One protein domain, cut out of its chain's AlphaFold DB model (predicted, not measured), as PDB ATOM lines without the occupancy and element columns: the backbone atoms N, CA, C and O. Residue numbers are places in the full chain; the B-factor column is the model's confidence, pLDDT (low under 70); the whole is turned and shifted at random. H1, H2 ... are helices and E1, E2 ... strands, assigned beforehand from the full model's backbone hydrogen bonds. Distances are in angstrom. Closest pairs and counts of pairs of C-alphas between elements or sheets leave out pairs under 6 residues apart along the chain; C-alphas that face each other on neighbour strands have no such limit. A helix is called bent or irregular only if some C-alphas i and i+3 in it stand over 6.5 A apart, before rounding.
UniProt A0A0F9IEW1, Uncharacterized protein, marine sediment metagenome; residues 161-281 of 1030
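This is residues 161 to 281 of the 1030 residues of an uncharacterized protein of marine sediment metagenome (UniProt A0A0F9IEW1). A strongly twisted sheet of five strands makes the middle of this domain, with H3 covering one face and H1 the other, three layers in all. H2 sits on H1's side of the sheet, beside the strands, and H4 lies alongside the edge strand E5 at the sheet's level. The printed part has 121 residues, with five named strands and four named helices in the order E1 E2 H1 H2 E3 E4 E5 H3 H4; the class is mixed, helices and strands. The sheet's order is E1 E2 E3 E4 E5, all antiparallel. The whole is compact, with a radius of gyration of the C-alphas of 12.9 A, and rounded, spanning 33 by 32 by 24 A.

The edge strand E1, residues 168 to 173, and E2, residues 179 to 183, form a hairpin, with N 169 and O 182 at 2.9 A and N 180 and O 172 at 2.8 A, within hydrogen-bond range. E2 is also antiparallel to E3, residues 214 to 220, where N 181 and O 218 are 2.8 A apart. E3, E4, residues 226 to 233, and E5, residues 238 to 243, form a meander, each strand the antiparallel neighbour of the one before; N 217 and O 230 are 3.0 A apart across the hairpin of E3 and E4, and N 240 and O 231 are 2.8 A apart across that of E4 and E5. H1, residues 186 to 196, is on the sheet at a height over the sheet of 8.8 A. It lies only just over E3 and E4, with 3 of its C-alphas falling on each, and runs slantwise to the strands, at 52 degrees to E3 on the local plane. The closest C-alphas of H1 and E4 are those of Ala 195 and Ser 226, 6.1 A apart. H2, residues 206 to 211, is on the same face as H1, at a height over the sheet of 6.3 A and over none of the strands. H1 and H2 are close but not clearly touching, about perpendicular at 75 degrees; their closest C-alphas, of Pro 186 and Arg 206, are 5.5 A apart. H3, residues 252 to 265, is on the opposite face from H1, at a height over the sheet of 8.4 A; it lies over E4, with 4 of its C-alphas falling there, and runs slantwise to it, at 35 degrees on the local plane. H4, residues 271 to 279, stands at the sheet's level; its closest C-alpha to E5 is that of Ala 273, 4.6 A from that of Glu 241. H3 and H4 are apart. Every O i to N i+4 pair is within hydrogen-bond range in H1, H2 and H4; in H3 8 of 10 are.

E1 begins at C-alpha 168, (-10.910, -32.011, -16.526), and is 14.0 A long; E2 is 12.7 A. H1 measures 15.5 A and H2 8.7 A. E3 is 19.6 A, E4 20.7 A and E5 14.7 A; C-alpha 226, where E4 begins, is at (0.154, -33.059, -11.482). H3 measures 20.3 A and is irregular: C-alphas 253 and 256 are 7.4 A apart. H4 is 12.3 A long and ends at C-alpha 279, (4.893, -24.014, 5.969).

The two C-alphas farthest apart, those of Asp 176 and Glu 211, are 34.5 A apart. The printed part has no cut and no long link; the links H1 to H2 and E5 to H3 are short, the others tight. Residues 268 to 269 pair in parallel with residues 238 to 239 of E5. The mean pLDDT of the printed part is 92.4, and no printed residue is under 70.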
ATOM      1  N   VAL A 161       0.530 -43.592 -13.331       80.88
ATOM      2  CA  VAL A 161      -0.704 -42.805 -13.498       80.88
ATOM      3  C   VAL A 161      -0.751 -42.249 -14.915       80.88
ATOM      4  O   VAL A 161       0.190 -41.593 -15.366       80.88
ATOM      5  N   GLU A 162      -1.846 -42.532 -15.610       82.75
ATOM      6  CA  GLU A 162      -2.128 -41.978 -16.925       82.75
ATOM      7  C   GLU A 162      -2.134 -40.444 -16.868       82.75
ATOM      8  O   GLU A 162      -2.706 -39.845 -15.959       82.75
ATOM      9  N   ARG A 163      -1.502 -39.785 -17.843       89.31
ATOM     10  CA  ARG A 163      -1.392 -38.315 -17.889       89.31
ATOM     11  C   ARG A 163      -2.454 -37.658 -18.772       89.31
ATOM     12  O   ARG A 163      -2.247 -36.561 -19.289       89.31
ATOM     13  N   SER A 164      -3.584 -38.340 -18.943       93.31
ATOM     14  CA  SER A 164      -4.723 -37.855 -19.721       93.31
ATOM     15  C   SER A 164      -5.310 -36.585 -19.100       93.31
ATOM     16  O   SER A 164      -5.267 -36.389 -17.879       93.31
ATOM     17  N   GLU A 165      -5.809 -35.691 -19.954       96.19
ATOM     18  CA  GLU A 165      -6.574 -34.500 -19.561       96.19
ATOM     19  C   GLU A 165      -8.088 -34.779 -19.485       96.19
ATOM     20  O   GLU A 165      -8.858 -33.924 -19.050       96.19
ATOM     21  N   GLU A 166      -8.517 -35.990 -19.857       96.38
ATOM     22  CA  GLU A 166      -9.923 -36.384 -19.913       96.38
ATOM     23  C   GLU A 166     -10.629 -36.194 -18.565       96.38
ATOM     24  O   GLU A 166     -10.113 -36.567 -17.503       96.38
ATOM     25  N   GLY A 167     -11.824 -35.602 -18.613       96.25
ATOM     26  CA  GLY A 167     -12.637 -35.348 -17.431       96.25
ATOM     27  C   GLY A 167     -12.190 -34.148 -16.587       96.25
ATOM     28  O   GLY A 167     -12.618 -34.032 -15.432       96.25
ATOM     29  N   MET A 168     -11.345 -33.269 -17.138       98.06
ATOM     30  CA  MET A 168     -10.910 -32.011 -16.526       98.06
ATOM     31  C   MET A 168     -11.076 -30.833 -17.495       98.06
ATOM     32  O   MET A 168     -11.051 -31.006 -18.711       98.06
ATOM     33  N   LYS A 169     -11.196 -29.616 -16.957       97.88
ATOM     34  CA  LYS A 169     -11.309 -28.368 -17.727       97.88
ATOM     35  C   LYS A 169     -10.154 -27.435 -17.387       97.88
ATOM     36  O   LYS A 169     -10.010 -27.062 -16.229       97.88
ATOM     37  N   MET A 170      -9.359 -27.016 -18.370       97.81
ATOM     38  CA  MET A 170      -8.332 -25.991 -18.147       97.81
ATOM     39  C   MET A 170      -8.992 -24.663 -17.733       97.81
ATOM     40  O   MET A 170      -9.957 -24.231 -18.365       97.81
ATOM     41  N   ILE A 171      -8.493 -24.037 -16.666       97.69
ATOM     42  CA  ILE A 171      -9.028 -22.776 -16.120       97.69
ATOM     43  C   ILE A 171      -8.021 -21.624 -16.137       97.69
ATOM     44  O   ILE A 171      -8.439 -20.472 -16.123       97.69
ATOM     45  N   HIS A 172      -6.716 -21.911 -16.165       97.62
ATOM     46  CA  HIS A 172      -5.664 -20.895 -16.244       97.62
ATOM     47  C   HIS A 172      -4.378 -21.486 -16.827       97.62
ATOM     48  O   HIS A 172      -4.021 -22.620 -16.504       97.62
ATOM     49  N   ASP A 173      -3.674 -20.711 -17.648       97.19
ATOM     50  CA  ASP A 173      -2.337 -21.036 -18.152       97.19
ATOM     51  C   ASP A 173      -1.330 -20.070 -17.518       97.19
ATOM     52  O   ASP A 173      -1.412 -18.856 -17.708       97.19
ATOM     53  N   SER A 174      -0.407 -20.613 -16.726       95.00
ATOM     54  CA  SER A 174       0.613 -19.846 -16.007       95.00
ATOM     55  C   SER A 174       1.920 -19.701 -16.804       95.00
ATOM     56  O   SER A 174       2.913 -19.223 -16.247       95.00
ATOM     57  N   GLY A 175       1.950 -20.128 -18.073       93.81
ATOM     58  CA  GLY A 175       3.136 -20.111 -18.930       93.81
ATOM     59  C   GLY A 175       4.112 -21.263 -18.654       93.81
ATOM     60  O   GLY A 175       3.950 -22.038 -17.709       93.81
ATOM     61  N   ASP A 176       5.136 -21.411 -19.502       92.38
ATOM     62  CA  ASP A 176       6.161 -22.475 -19.436       92.38
ATOM     63  C   ASP A 176       5.590 -23.908 -19.375       92.38
ATOM     64  O   ASP A 176       6.176 -24.827 -18.794       92.38
ATOM     65  N   GLY A 177       4.398 -24.090 -19.949       94.12
ATOM     66  CA  GLY A 177       3.650 -25.345 -19.933       94.12
ATOM     67  C   GLY A 177       3.009 -25.692 -18.585       94.12
ATOM     68  O   GLY A 177       2.531 -26.816 -18.427       94.12
ATOM     69  N   PHE A 178       2.972 -24.773 -17.616       97.88
ATOM     70  CA  PHE A 178       2.244 -24.954 -16.361       97.88
ATOM     71  C   PHE A 178       0.787 -24.519 -16.503       97.88
ATOM     72  O   PHE A 178       0.503 -23.350 -16.747       97.88
ATOM     73  N   ARG A 179      -0.147 -25.451 -16.310       98.12
ATOM     74  CA  ARG A 179      -1.578 -25.223 -16.551       98.12
ATOM     75  C   ARG A 179      -2.412 -25.682 -15.359       98.12
ATOM     76  O   ARG A 179      -2.163 -26.754 -14.806       98.12
ATOM     77  N   TRP A 180      -3.400 -24.878 -14.979       98.31
ATOM     78  CA  TRP A 180      -4.375 -25.207 -13.944       98.31
ATOM     79  C   TRP A 180      -5.631 -25.821 -14.557       98.31
ATOM     80  O   TRP A 180      -6.206 -25.272 -15.499       98.31
ATOM     81  N   PHE A 181      -6.086 -26.932 -13.987       98.31
ATOM     82  CA  PHE A 181      -7.269 -27.664 -14.428       98.31
ATOM     83  C   PHE A 181      -8.265 -27.833 -13.285       98.31
ATOM     84  O   PHE A 181      -7.883 -28.201 -12.181       98.31
ATOM     85  N   LEU A 182      -9.545 -27.621 -13.569       97.44
ATOM     86  CA  LEU A 182     -10.677 -27.986 -12.725       97.44
ATOM     87  C   LEU A 182     -11.050 -29.451 -12.964       97.44
ATOM     88  O   LEU A 182     -11.266 -29.860 -14.106       97.44
ATOM     89  N   LEU A 183     -11.175 -30.230 -11.893       97.81
ATOM     90  CA  LEU A 183     -11.600 -31.626 -11.977       97.81
ATOM     91  C   LEU A 183     -13.124 -31.699 -12.153       97.81
ATOM     92  O   LEU A 183     -13.867 -31.122 -11.362       97.81
ATOM     93  N   GLN A 184     -13.614 -32.397 -13.185       96.56
ATOM     94  CA  GLN A 184     -15.052 -32.422 -13.510       96.56
ATOM     95  C   GLN A 184     -15.721 -33.786 -13.333       96.56
ATOM     96  O   GLN A 184     -16.943 -33.827 -13.174       96.56
ATOM     97  N   THR A 185     -14.958 -34.879 -13.362       95.94
ATOM     98  CA  THR A 185     -15.468 -36.264 -13.353       95.94
ATOM     99  C   THR A 185     -14.887 -37.071 -12.189       95.94
ATOM    100  O   THR A 185     -13.759 -36.793 -11.776       95.94
ATOM    101  N   PRO A 186     -15.603 -38.072 -11.643       91.69
ATOM    102  CA  PRO A 186     -15.071 -38.930 -10.578       91.69
ATOM    103  C   PRO A 186     -13.740 -39.610 -10.945       91.69
ATOM    104  O   PRO A 186     -12.849 -39.734 -10.104       91.69
ATOM    105  N   GLU A 187     -13.573 -40.000 -12.207       90.00
ATOM    106  CA  GLU A 187     -12.375 -40.649 -12.745       90.00
ATOM    107  C   GLU A 187     -11.170 -39.707 -12.695       90.00
ATOM    108  O   GLU A 187     -10.091 -40.109 -12.250       90.00
ATOM    109  N   ALA A 188     -11.360 -38.436 -13.069       94.69
ATOM    110  CA  ALA A 188     -10.320 -37.423 -12.948       94.69
ATOM    111  C   ALA A 188      -9.896 -37.240 -11.484       94.69
ATOM    112  O   ALA A 188      -8.708 -37.295 -11.188       94.69
ATOM    113  N   TYR A 189     -10.840 -37.127 -10.547       94.19
ATOM    114  CA  TYR A 189     -10.512 -37.031  -9.119       94.19
ATOM    115  C   TYR A 189      -9.650 -38.213  -8.643       94.19
ATOM    116  O   TYR A 189      -8.600 -38.007  -8.034       94.19
ATOM    117  N   LYS A 190     -10.038 -39.452  -8.973       88.06
ATOM    118  CA  LYS A 190      -9.265 -40.656  -8.615       88.06
ATOM    119  C   LYS A 190      -7.864 -40.655  -9.230       88.06
ATOM    120  O   LYS A 190      -6.898 -41.028  -8.564       88.06
ATOM    121  N   ARG A 191      -7.739 -40.251 -10.496       92.31
ATOM    122  CA  ARG A 191      -6.458 -40.197 -11.216       92.31
ATOM    123  C   ARG A 191      -5.519 -39.150 -10.619       92.31
ATOM    124  O   ARG A 191      -4.364 -39.459 -10.331       92.31
ATOM    125  N   GLU A 192      -6.012 -37.941 -10.369       94.12
ATOM    126  CA  GLU A 192      -5.182 -36.843  -9.864       94.12
ATOM    127  C   GLU A 192      -4.770 -37.028  -8.408       94.12
ATOM    128  O   GLU A 192      -3.625 -36.729  -8.062       94.12
ATOM    129  N   GLY A 193      -5.637 -37.595  -7.565       91.12
ATOM    130  CA  GLY A 193      -5.251 -37.935  -6.198       91.12
ATOM    131  C   GLY A 193      -4.148 -38.983  -6.131       91.12
ATOM    132  O   GLY A 193      -3.191 -38.826  -5.370       91.12
ATOM    133  N   LYS A 194      -4.194 -39.990  -7.017       88.06
ATOM    134  CA  LYS A 194      -3.090 -40.949  -7.191       88.06
ATOM    135  C   LYS A 194      -1.807 -40.266  -7.664       88.06
ATOM    136  O   LYS A 194      -0.743 -40.580  -7.138       88.06
ATOM    137  N   ALA A 195      -1.881 -39.333  -8.616       90.12
ATOM    138  CA  ALA A 195      -0.709 -38.601  -9.115       90.12
ATOM    139  C   ALA A 195      -0.056 -37.716  -8.035       90.12
ATOM    140  O   ALA A 195       1.175 -37.632  -7.952       90.12
ATOM    141  N   LEU A 196      -0.877 -37.080  -7.196       91.62
ATOM    142  CA  LEU A 196      -0.446 -36.198  -6.114       91.62
ATOM    143  C   LEU A 196      -0.163 -36.929  -4.795       91.62
ATOM    144  O   LEU A 196       0.367 -36.310  -3.876       91.62
ATOM    145  N   GLN A 197      -0.456 -38.228  -4.691       89.31
ATOM    146  CA  GLN A 197      -0.291 -39.003  -3.453       89.31
ATOM    147  C   GLN A 197      -1.081 -38.382  -2.288       89.31
ATOM    148  O   GLN A 197      -0.562 -38.228  -1.186       89.31
ATOM    149  N   ASN A 198      -2.313 -37.944  -2.543       86.75
ATOM    150  CA  ASN A 198      -3.163 -37.293  -1.546       86.75
ATOM    151  C   ASN A 198      -4.583 -37.886  -1.552       86.75
ATOM    152  O   ASN A 198      -4.856 -38.873  -2.232       86.75
ATOM    153  N   CYS A 199      -5.486 -37.297  -0.768       84.94
ATOM    154  CA  CYS A 199      -6.828 -37.833  -0.523       84.94
ATOM    155  C   CYS A 199      -7.879 -37.439  -1.584       84.94
ATOM    156  O   CYS A 199      -9.080 -37.615  -1.366       84.94
ATOM    157  N   ILE A 200      -7.462 -36.871  -2.722       88.56
ATOM    158  CA  ILE A 200      -8.378 -36.525  -3.817       88.56
ATOM    159  C   ILE A 200      -8.873 -37.818  -4.485       88.56
ATOM    160  O   ILE A 200      -8.111 -38.748  -4.728       88.56
ATOM    161  N   GLY A 201     -10.174 -37.915  -4.746       79.94
ATOM    162  CA  GLY A 201     -10.795 -39.077  -5.388       79.94
ATOM    163  C   GLY A 201     -11.026 -40.298  -4.500       79.94
ATOM    164  O   GLY A 201     -11.833 -41.143  -4.882       79.94
ATOM    165  N   SER A 202     -10.391 -40.379  -3.328       73.12
ATOM    166  CA  SER A 202     -10.782 -41.315  -2.267       73.12
ATOM    167  C   SER A 202     -11.754 -40.665  -1.283       73.12
ATOM    168  O   SER A 202     -12.832 -41.201  -1.059       73.12
ATOM    169  N   TYR A 203     -11.406 -39.489  -0.754       72.88
ATOM    170  CA  TYR A 203     -12.234 -38.760   0.210       72.88
ATOM    171  C   TYR A 203     -12.933 -37.554  -0.412       72.88
ATOM    172  O   TYR A 203     -14.161 -37.430  -0.387       72.88
ATOM    173  N   TYR A 204     -12.146 -36.670  -1.024       82.31
ATOM    174  CA  TYR A 204     -12.705 -35.581  -1.807       82.31
ATOM    175  C   TYR A 204     -13.151 -36.169  -3.136       82.31
ATOM    176  O   TYR A 204     -12.372 -36.219  -4.084       82.31
ATOM    177  N   THR A 205     -14.366 -36.701  -3.185       85.50
ATOM    178  CA  THR A 205     -14.998 -37.144  -4.422       85.50
ATOM    179  C   THR A 205     -15.620 -35.935  -5.110       85.50
ATOM    180  O   THR A 205     -15.741 -34.846  -4.535       85.50
ATOM    181  N   ARG A 206     -16.008 -36.107  -6.373       90.44
ATOM    182  CA  ARG A 206     -16.733 -35.070  -7.108       90.44
ATOM    183  C   ARG A 206     -17.997 -34.647  -6.360       90.44
ATOM    184  O   ARG A 206     -18.248 -33.451  -6.230       90.44
ATOM    185  N   ASP A 207     -18.764 -35.622  -5.884       87.25
ATOM    186  CA  ASP A 207     -20.073 -35.380  -5.286       87.25
ATOM    187  C   ASP A 207     -19.919 -34.734  -3.907       87.25
ATOM    188  O   ASP A 207     -20.490 -33.668  -3.686       87.25
ATOM    189  N   SER A 208     -19.022 -35.251  -3.053       83.69
ATOM    190  CA  SER A 208     -18.774 -34.658  -1.729       83.69
ATOM    191  C   SER A 208     -18.223 -33.233  -1.821       83.69
ATOM    192  O   SER A 208     -18.654 -32.346  -1.083       83.69
ATOM    193  N   SER A 209     -17.325 -32.969  -2.777       88.56
ATOM    194  CA  SER A 209     -16.805 -31.614  -3.003       88.56
ATOM    195  C   SER A 209     -17.924 -30.662  -3.427       88.56
ATOM    196  O   SER A 209     -18.025 -29.560  -2.896       88.56
ATOM    197  N   ARG A 210     -18.802 -31.091  -4.343       88.75
ATOM    198  CA  ARG A 210     -19.917 -30.270  -4.837       88.75
ATOM    199  C   ARG A 210     -20.964 -29.991  -3.767       88.75
ATOM    200  O   ARG A 210     -21.389 -28.843  -3.651       88.75
ATOM    201  N   GLU A 211     -21.354 -30.998  -2.991       87.50
ATOM    202  CA  GLU A 211     -22.303 -30.853  -1.878       87.50
ATOM    203  C   GLU A 211     -21.811 -29.824  -0.854       87.50
ATOM    204  O   GLU A 211     -22.580 -28.988  -0.382       87.50
ATOM    205  N   GLN A 212     -20.506 -29.811  -0.585       85.62
ATOM    206  CA  GLN A 212     -19.869 -28.854   0.320       85.62
ATOM    207  C   GLN A 212     -19.565 -27.487  -0.332       85.62
ATOM    208  O   GLN A 212     -19.066 -26.572   0.327       85.62
ATOM    209  N   GLY A 213     -19.881 -27.309  -1.621       92.88
ATOM    210  CA  GLY A 213     -19.643 -26.069  -2.365       92.88
ATOM    211  C   GLY A 213     -18.173 -25.809  -2.709       92.88
ATOM    212  O   GLY A 213     -17.786 -24.649  -2.894       92.88
ATOM    213  N   TYR A 214     -17.367 -26.868  -2.781       94.75
ATOM    214  CA  TYR A 214     -15.959 -26.834  -3.149       94.75
ATOM    215  C   TYR A 214     -15.716 -27.262  -4.597       94.75
ATOM    216  O   TYR A 214     -16.323 -28.199  -5.118       94.75
ATOM    217  N   GLU A 215     -14.736 -26.616  -5.214       96.06
ATOM    218  CA  GLU A 215     -14.094 -27.071  -6.438       96.06
ATOM    219  C   GLU A 215     -12.658 -27.497  -6.148       96.06
ATOM    220  O   GLU A 215     -11.947 -26.855  -5.369       96.06
ATOM    221  N   LEU A 216     -12.230 -28.589  -6.781       97.31
ATOM    222  CA  LEU A 216     -10.848 -29.041  -6.733       97.31
ATOM    223  C   LEU A 216     -10.169 -28.737  -8.055       97.31
ATOM    224  O   LEU A 216     -10.613 -29.172  -9.121       97.31
ATOM    225  N   ILE A 217      -9.074 -27.998  -7.958       97.56
ATOM    226  CA  ILE A 217      -8.239 -27.641  -9.093       97.56
ATOM    227  C   ILE A 217      -6.838 -28.205  -8.897       97.56
ATOM    228  O   ILE A 217      -6.381 -28.383  -7.768       97.56
ATOM    229  N   ILE A 218      -6.142 -28.465  -9.996       97.94
ATOM    230  CA  ILE A 218      -4.783 -28.995  -9.990       97.94
ATOM    231  C   ILE A 218      -3.873 -28.183 -10.899       97.94
ATOM    232  O   ILE A 218      -4.289 -27.740 -11.964       97.94
ATOM    233  N   LEU A 219      -2.616 -28.033 -10.506       98.06
ATOM    234  CA  LEU A 219      -1.548 -27.528 -11.352       98.06
ATOM    235  C   LEU A 219      -0.817 -28.705 -11.988       98.06
ATOM    236  O   LEU A 219      -0.327 -29.593 -11.280       98.06
ATOM    237  N   ARG A 220      -0.689 -28.677 -13.312       97.50
ATOM    238  CA  ARG A 220       0.111 -29.621 -14.095       97.50
ATOM    239  C   ARG A 220       1.296 -28.938 -14.755       97.50
ATOM    240  O   ARG A 220       1.234 -27.757 -15.075       97.50
ATOM    241  N   LYS A 221       2.363 -29.705 -14.974       96.75
ATOM    242  CA  LYS A 221       3.522 -29.328 -15.802       96.75
ATOM    243  C   LYS A 221       3.257 -29.542 -17.297       96.75
ATOM    244  O   LYS A 221       2.291 -30.201 -17.671       96.75
ATOM    245  N   ALA A 222       4.226 -29.138 -18.125       95.00
ATOM    246  CA  ALA A 222       4.229 -29.352 -19.575       95.00
ATOM    247  C   ALA A 222       4.089 -30.831 -19.978       95.00
ATOM    248  O   ALA A 222       3.467 -31.156 -20.979       95.00
ATOM    249  N   ASN A 223       4.639 -31.746 -19.174       93.81
ATOM    250  CA  ASN A 223       4.548 -33.190 -19.402       93.81
ATOM    251  C   ASN A 223       3.268 -33.824 -18.815       93.81
ATOM    252  O   ASN A 223       3.243 -35.045 -18.628       93.81
ATOM    253  N   ASN A 224       2.267 -33.004 -18.471       93.12
ATOM    254  CA  ASN A 224       0.991 -33.353 -17.841       93.12
ATOM    255  C   ASN A 224       1.079 -34.036 -16.468       93.12
ATOM    256  O   ASN A 224       0.127 -34.664 -16.013       93.12
ATOM    257  N   GLU A 225       2.204 -33.895 -15.769       94.38
ATOM    258  CA  GLU A 225       2.333 -34.342 -14.384       94.38
ATOM    259  C   GLU A 225       1.683 -33.345 -13.413       94.38
ATOM    260  O   GLU A 225       2.055 -32.168 -13.390       94.38
ATOM    261  N   SER A 226       0.780 -33.833 -12.561       96.25
ATOM    262  CA  SER A 226       0.154 -33.059 -11.482       96.25
ATOM    263  C   SER A 226       1.104 -32.846 -10.309       96.25
ATOM    264  O   SER A 226       1.790 -33.770  -9.857       96.25
ATOM    265  N   ILE A 227       1.164 -31.607  -9.823       96.38
ATOM    266  CA  ILE A 227       2.160 -31.179  -8.832       96.38
ATOM    267  C   ILE A 227       1.605 -30.418  -7.634       96.38
ATOM    268  O   ILE A 227       2.211 -30.490  -6.565       96.38
ATOM    269  N   VAL A 228       0.484 -29.717  -7.797       97.38
ATOM    270  CA  VAL A 228      -0.207 -28.986  -6.727       97.38
ATOM    271  C   VAL A 228      -1.709 -29.182  -6.915       97.38
ATOM    272  O   VAL A 228      -2.168 -29.265  -8.051       97.38
ATOM    273  N   ALA A 229      -2.466 -29.257  -5.828       97.56
ATOM    274  CA  ALA A 229      -3.917 -29.160  -5.818       97.56
ATOM    275  C   ALA A 229      -4.368 -28.038  -4.885       97.56
ATOM    276  O   ALA A 229      -3.739 -27.788  -3.856       97.56
ATOM    277  N   ALA A 230      -5.484 -27.404  -5.231       97.38
ATOM    278  CA  ALA A 230      -6.148 -26.430  -4.382       97.38
ATOM    279  C   ALA A 230      -7.631 -26.765  -4.248       97.38
ATOM    280  O   ALA A 230      -8.276 -27.145  -5.230       97.38
ATOM    281  N   ARG A 231      -8.174 -26.571  -3.046       95.94
ATOM    282  CA  ARG A 231      -9.615 -26.646  -2.786       95.94
ATOM    283  C   ARG A 231     -10.178 -25.240  -2.642       95.94
ATOM    284  O   ARG A 231      -9.819 -24.518  -1.708       95.94
ATOM    285  N   ILE A 232     -11.070 -24.860  -3.549       96.62
ATOM    286  CA  ILE A 232     -11.629 -23.509  -3.641       96.62
ATOM    287  C   ILE A 232     -13.099 -23.528  -3.243       96.62
ATOM    288  O   ILE A 232     -13.886 -24.311  -3.767       96.62
ATOM    289  N   LYS A 233     -13.488 -22.626  -2.342       96.19
ATOM    290  CA  LYS A 233     -14.889 -22.350  -2.025       96.19
ATOM    291  C   LYS A 233     -15.393 -21.252  -2.953       96.19
ATOM    292  O   LYS A 233     -15.264 -20.066  -2.652       96.19
ATOM    293  N   ASN A 234     -15.973 -21.640  -4.086       89.00
ATOM    294  CA  ASN A 234     -16.301 -20.703  -5.166       89.00
ATOM    295  C   ASN A 234     -17.172 -19.525  -4.731       89.00
ATOM    296  O   ASN A 234     -16.868 -18.386  -5.069       89.00
ATOM    297  N   LYS A 235     -18.207 -19.774  -3.921       91.00
ATOM    298  CA  LYS A 235     -19.092 -18.706  -3.421       91.00
ATOM    299  C   LYS A 235     -18.348 -17.651  -2.592       91.00
ATOM    300  O   LYS A 235     -18.756 -16.498  -2.581       91.00
ATOM    301  N   ALA A 236     -17.277 -18.043  -1.900       92.44
ATOM    302  CA  ALA A 236     -16.473 -17.151  -1.067       92.44
ATOM    303  C   ALA A 236     -15.261 -16.556  -1.809       92.44
ATOM    304  O   ALA A 236     -14.594 -15.679  -1.260       92.44
ATOM    305  N   HIS A 237     -14.977 -17.018  -3.038       94.38
ATOM    306  CA  HIS A 237     -13.737 -16.728  -3.768       94.38
ATOM    307  C   HIS A 237     -12.486 -16.937  -2.898       94.38
ATOM    308  O   HIS A 237     -11.593 -16.091  -2.834       94.38
ATOM    309  N   GLU A 238     -12.440 -18.069  -2.198       96.06
ATOM    310  CA  GLU A 238     -11.434 -18.356  -1.176       96.06
ATOM    311  C   GLU A 238     -10.797 -19.732  -1.388       96.06
ATOM    312  O   GLU A 238     -11.486 -20.726  -1.634       96.06
ATOM    313  N   ILE A 239      -9.473 -19.791  -1.262       96.56
ATOM    314  CA  ILE A 239      -8.714 -21.034  -1.178       96.56
ATOM    315  C   ILE A 239      -8.773 -21.524   0.263       96.56
ATOM    316  O   ILE A 239      -8.294 -20.874   1.196       96.56
ATOM    317  N   THR A 240      -9.345 -22.709   0.426       95.69
ATOM    318  CA  THR A 240      -9.429 -23.381   1.724       95.69
ATOM    319  C   THR A 240      -8.179 -24.198   2.028       95.69
ATOM    320  O   THR A 240      -7.718 -24.209   3.159       95.69
ATOM    321  N   GLU A 241      -7.583 -24.833   1.016       94.25
ATOM    322  CA  GLU A 241      -6.364 -25.642   1.149       94.25
ATOM    323  C   GLU A 241      -5.525 -25.547  -0.129       94.25
ATOM    324  O   GLU A 241      -6.082 -25.456  -1.231       94.25
ATOM    325  N   MET A 242      -4.197 -25.611   0.011       95.69
ATOM    326  CA  MET A 242      -3.252 -25.638  -1.109       95.69
ATOM    327  C   MET A 242      -2.117 -26.617  -0.800       95.69
ATOM    328  O   MET A 242      -1.264 -26.354   0.043       95.69
ATOM    329  N   LYS A 243      -2.078 -27.750  -1.504       95.00
ATOM    330  CA  LYS A 243      -1.182 -28.869  -1.186       95.00
ATOM    331  C   LYS A 243      -0.410 -29.336  -2.414       95.00
ATOM    332  O   LYS A 243      -0.957 -29.460  -3.505       95.00
ATOM    333  N   GLY A 244       0.868 -29.626  -2.237       94.44
ATOM    334  CA  GLY A 244       1.701 -30.371  -3.172       94.44
ATOM    335  C   GLY A 244       1.551 -31.890  -3.020       94.44
ATOM    336  O   GLY A 244       0.562 -32.407  -2.493       94.44
ATOM    337  N   LYS A 245       2.569 -32.623  -3.483       91.38
ATOM    338  CA  LYS A 245       2.603 -34.089  -3.376       91.38
ATOM    339  C   LYS A 245       2.681 -34.568  -1.920       91.38
ATOM    340  O   LYS A 245       3.353 -33.942  -1.104       91.38
ATOM    341  N   ASN A 246       2.075 -35.718  -1.615       86.19
ATOM    342  CA  ASN A 246       2.006 -36.313  -0.266       86.19
ATOM    343  C   ASN A 246       1.340 -35.406   0.781       86.19
ATOM    344  O   ASN A 246       1.764 -35.392   1.934       86.19
ATOM    345  N   ASN A 247       0.352 -34.603   0.375       84.94
ATOM    346  CA  ASN A 247      -0.331 -33.641   1.249       84.94
ATOM    347  C   ASN A 247       0.607 -32.615   1.928       84.94
ATOM    348  O   ASN A 247       0.256 -32.014   2.942       84.94
ATOM    349  N   LYS A 248       1.815 -32.417   1.384       89.12
ATOM    350  CA  LYS A 248       2.775 -31.417   1.868       89.12
ATOM    351  C   LYS A 248       2.449 -30.039   1.297       89.12
ATOM    352  O   LYS A 248       1.762 -29.967   0.281       89.12
ATOM    353  N   PRO A 249       2.965 -28.947   1.876       91.81
ATOM    354  CA  PRO A 249       2.920 -27.641   1.232       91.81
ATOM    355  C   PRO A 249       3.520 -27.669  -0.187       91.81
ATOM    356  O   PRO A 249       4.392 -28.503  -0.470       91.81
ATOM    357  N   PRO A 250       3.086 -26.781  -1.100       94.94
ATOM    358  CA  PRO A 250       3.732 -26.631  -2.396       94.94
ATOM    359  C   PRO A 250       5.214 -26.288  -2.220       94.94
ATOM    360  O   PRO A 250       5.575 -25.438  -1.411       94.94
ATOM    361  N   ILE A 251       6.087 -26.941  -2.985       93.12
ATOM    362  CA  ILE A 251       7.520 -26.635  -2.943       93.12
ATOM    363  C   ILE A 251       7.816 -25.308  -3.654       93.12
ATOM    364  O   ILE A 251       7.150 -24.964  -4.634       93.12
ATOM    365  N   GLU A 252       8.878 -24.625  -3.219       89.50
ATOM    366  CA  GLU A 252       9.326 -23.313  -3.722       89.50
ATOM    367  C   GLU A 252       9.351 -23.222  -5.257       89.50
ATOM    368  O   GLU A 252       8.863 -22.256  -5.842       89.50
ATOM    369  N   LYS A 253       9.804 -24.287  -5.935       93.88
ATOM    370  CA  LYS A 253       9.855 -24.379  -7.406       93.88
ATOM    371  C   LYS A 253       8.536 -24.015  -8.106       93.88
ATOM    372  O   LYS A 253       8.565 -23.538  -9.237       93.88
ATOM    373  N   TYR A 254       7.385 -24.284  -7.489       94.94
ATOM    374  CA  TYR A 254       6.068 -24.071  -8.106       94.94
ATOM    375  C   TYR A 254       5.348 -22.830  -7.580       94.94
ATOM    376  O   TYR A 254       4.306 -22.448  -8.112       94.94
ATOM    377  N   MET A 255       5.909 -22.174  -6.568       94.12
ATOM    378  CA  MET A 255       5.236 -21.109  -5.837       94.12
ATOM    379  C   MET A 255       4.987 -19.863  -6.674       94.12
ATOM    380  O   MET A 255       3.927 -19.260  -6.543       94.12
ATOM    381  N   LEU A 256       5.876 -19.532  -7.612       92.81
ATOM    382  CA  LEU A 256       5.639 -18.438  -8.561       92.81
ATOM    383  C   LEU A 256       4.346 -18.640  -9.369       92.81
ATOM    384  O   LEU A 256       3.591 -17.694  -9.567       92.81
ATOM    385  N   ARG A 257       4.059 -19.877  -9.798       96.31
ATOM    386  CA  ARG A 257       2.854 -20.220 -10.576       96.31
ATOM    387  C   ARG A 257       1.602 -20.277  -9.695       96.31
ATOM    388  O   ARG A 257       0.514 -19.935 -10.147       96.31
ATOM    389  N   VAL A 258       1.758 -20.672  -8.430       95.81
ATOM    390  CA  VAL A 258       0.678 -20.625  -7.432       95.81
ATOM    391  C   VAL A 258       0.290 -19.178  -7.115       95.81
ATOM    392  O   VAL A 258      -0.891 -18.848  -7.142       95.81
ATOM    393  N   ILE A 259       1.270 -18.303  -6.879       93.56
ATOM    394  CA  ILE A 259       1.049 -16.875  -6.613       93.56
ATOM    395  C   ILE A 259       0.404 -16.187  -7.821       93.56
ATOM    396  O   ILE A 259      -0.554 -15.434  -7.648       93.56
ATOM    397  N   ASP A 260       0.891 -16.467  -9.035       94.19
ATOM    398  CA  ASP A 260       0.296 -15.959 -10.277       94.19
ATOM    399  C   ASP A 260      -1.197 -16.303 -10.368       94.19
ATOM    400  O   ASP A 260      -2.033 -15.415 -10.538       94.19
ATOM    401  N   PHE A 261      -1.545 -17.571 -10.145       95.69
ATOM    402  CA  PHE A 261      -2.933 -18.021 -10.159       95.69
ATOM    403  C   PHE A 261      -3.797 -17.320  -9.099       95.69
ATOM    404  O   PHE A 261      -4.872 -16.815  -9.425       95.69
ATOM    405  N   ILE A 262      -3.323 -17.224  -7.850       94.88
ATOM    406  CA  ILE A 262      -4.045 -16.547  -6.755       94.88
ATOM    407  C   ILE A 262      -4.345 -15.093  -7.117       94.88
ATOM    408  O   ILE A 262      -5.486 -14.642  -6.989       94.88
ATOM    409  N   ASN A 263      -3.334 -14.375  -7.612       92.12
ATOM    410  CA  ASN A 263      -3.454 -12.969  -7.982       92.12
ATOM    411  C   ASN A 263      -4.385 -12.781  -9.181       92.12
ATOM    412  O   ASN A 263      -5.252 -11.904  -9.161       92.12
ATOM    413  N   LYS A 264      -4.242 -13.617 -10.217       94.06
ATOM    414  CA  LYS A 264      -5.057 -13.544 -11.434       94.06
ATOM    415  C   LYS A 264      -6.532 -13.799 -11.141       94.06
ATOM    416  O   LYS A 264      -7.388 -13.078 -11.652       94.06
ATOM    417  N   MET A 265      -6.812 -14.783 -10.289       94.31
ATOM    418  CA  MET A 265      -8.165 -15.171  -9.894       94.31
ATOM    419  C   MET A 265      -8.722 -14.333  -8.733       94.31
ATOM    420  O   MET A 265      -9.886 -14.502  -8.371       94.31
ATOM    421  N   LYS A 266      -7.916 -13.419  -8.164       93.56
ATOM    422  CA  LYS A 266      -8.255 -12.561  -7.015       93.56
ATOM    423  C   LYS A 266      -8.791 -13.356  -5.817       93.56
ATOM    424  O   LYS A 266      -9.760 -12.950  -5.175       93.56
ATOM    425  N   LEU A 267      -8.173 -14.504  -5.540       93.69
ATOM    426  CA  LEU A 267      -8.614 -15.417  -4.485       93.69
ATOM    427  C   LEU A 267      -8.142 -14.942  -3.107       93.69
ATOM    428  O   LEU A 267      -7.022 -14.460  -2.948       93.69
ATOM    429  N   LYS A 268      -9.000 -15.111  -2.101       94.75
ATOM    430  CA  LYS A 268      -8.644 -14.972  -0.683       94.75
ATOM    431  C   LYS A 268      -8.029 -16.267  -0.162       94.75
ATOM    432  O   LYS A 268      -8.229 -17.328  -0.755       94.75
ATOM    433  N   LEU A 269      -7.322 -16.186   0.958       94.62
ATOM    434  CA  LEU A 269      -6.814 -17.348   1.676       94.62
ATOM    435  C   LEU A 269      -7.592 -17.505   2.980       94.62
ATOM    436  O   LEU A 269      -7.756 -16.537   3.717       94.62
ATOM    437  N   SER A 270      -8.059 -18.720   3.247       94.06
ATOM    438  CA  SER A 270      -8.498 -19.104   4.590       94.06
ATOM    439  C   SER A 270      -7.291 -19.277   5.523       94.06
ATOM    440  O   SER A 270      -6.155 -19.410   5.058       94.06
ATOM    441  N   SER A 271      -7.529 -19.383   6.832       86.31
ATOM    442  CA  SER A 271      -6.481 -19.666   7.825       86.31
ATOM    443  C   SER A 271      -5.697 -20.954   7.531       86.31
ATOM    444  O   SER A 271      -4.475 -20.989   7.687       86.31
ATOM    445  N   THR A 272      -6.368 -22.005   7.053       86.50
ATOM    446  CA  THR A 272      -5.727 -23.277   6.685       86.50
ATOM    447  C   THR A 272      -4.804 -23.112   5.479       86.50
ATOM    448  O   THR A 272      -3.661 -23.570   5.508       86.50
ATOM    449  N   ALA A 273      -5.250 -22.396   4.445       92.94
ATOM    450  CA  ALA A 273      -4.415 -22.102   3.286       92.94
ATOM    451  C   ALA A 273      -3.218 -21.211   3.657       92.94
ATOM    452  O   ALA A 273      -2.104 -21.477   3.215       92.94
ATOM    453  N   GLU A 274      -3.407 -20.195   4.506       91.69
ATOM    454  CA  GLU A 274      -2.303 -19.374   5.022       91.69
ATOM    455  C   GLU A 274      -1.265 -20.210   5.779       91.69
ATOM    456  O   GLU A 274      -0.066 -19.992   5.608       91.69
ATOM    457  N   SER A 275      -1.703 -21.194   6.568       85.50
ATOM    458  CA  SER A 275      -0.809 -22.144   7.242       85.50
ATOM    459  C   SER A 275      -0.018 -22.996   6.242       85.50
ATOM    460  O   SER A 275       1.192 -23.176   6.398       85.50
ATOM    461  N   ASP A 276      -0.650 -23.470   5.164       90.06
ATOM    462  CA  ASP A 276       0.047 -24.189   4.090       90.06
ATOM    463  C   ASP A 276       1.126 -23.324   3.428       90.06
ATOM    464  O   ASP A 276       2.258 -23.781   3.256       90.06
ATOM    465  N   PHE A 277       0.822 -22.061   3.122       92.81
ATOM    466  CA  PHE A 277       1.806 -21.127   2.570       92.81
ATOM    467  C   PHE A 277       2.928 -20.809   3.555       92.81
ATOM    468  O   PHE A 277       4.097 -20.805   3.161       92.81
ATOM    469  N   ARG A 278       2.599 -20.636   4.838       87.00
ATOM    470  CA  ARG A 278       3.585 -20.400   5.897       87.00
ATOM    471  C   ARG A 278       4.571 -21.555   5.996       87.00
ATOM    472  O   ARG A 278       5.780 -21.331   5.973       87.00
ATOM    473  N   ARG A 279       4.068 -22.794   5.994       83.75
ATOM    474  CA  ARG A 279       4.893 -24.014   5.969       83.75
ATOM    475  C   ARG A 279       5.718 -24.151   4.679       83.75
ATOM    476  O   ARG A 279       6.750 -24.815   4.696       83.75
ATOM    477  N   ALA A 280       5.302 -23.515   3.581       86.69
ATOM    478  CA  ALA A 280       6.084 -23.406   2.345       86.69
ATOM    479  C   ALA A 280       7.125 -22.264   2.356       86.69
ATOM    480  O   ALA A 280       7.866 -22.120   1.385       86.69
ATOM    481  N   GLY A 281       7.197 -21.451   3.419       87.88
ATOM    482  CA  GLY A 281       8.113 -20.307   3.532       87.88
ATOM    483  C   GLY A 281       7.572 -18.985   2.968       87.88
ATOM    484  O   GLY A 281       8.354 -18.060   2.720       87.88
TER     485      GLY A 281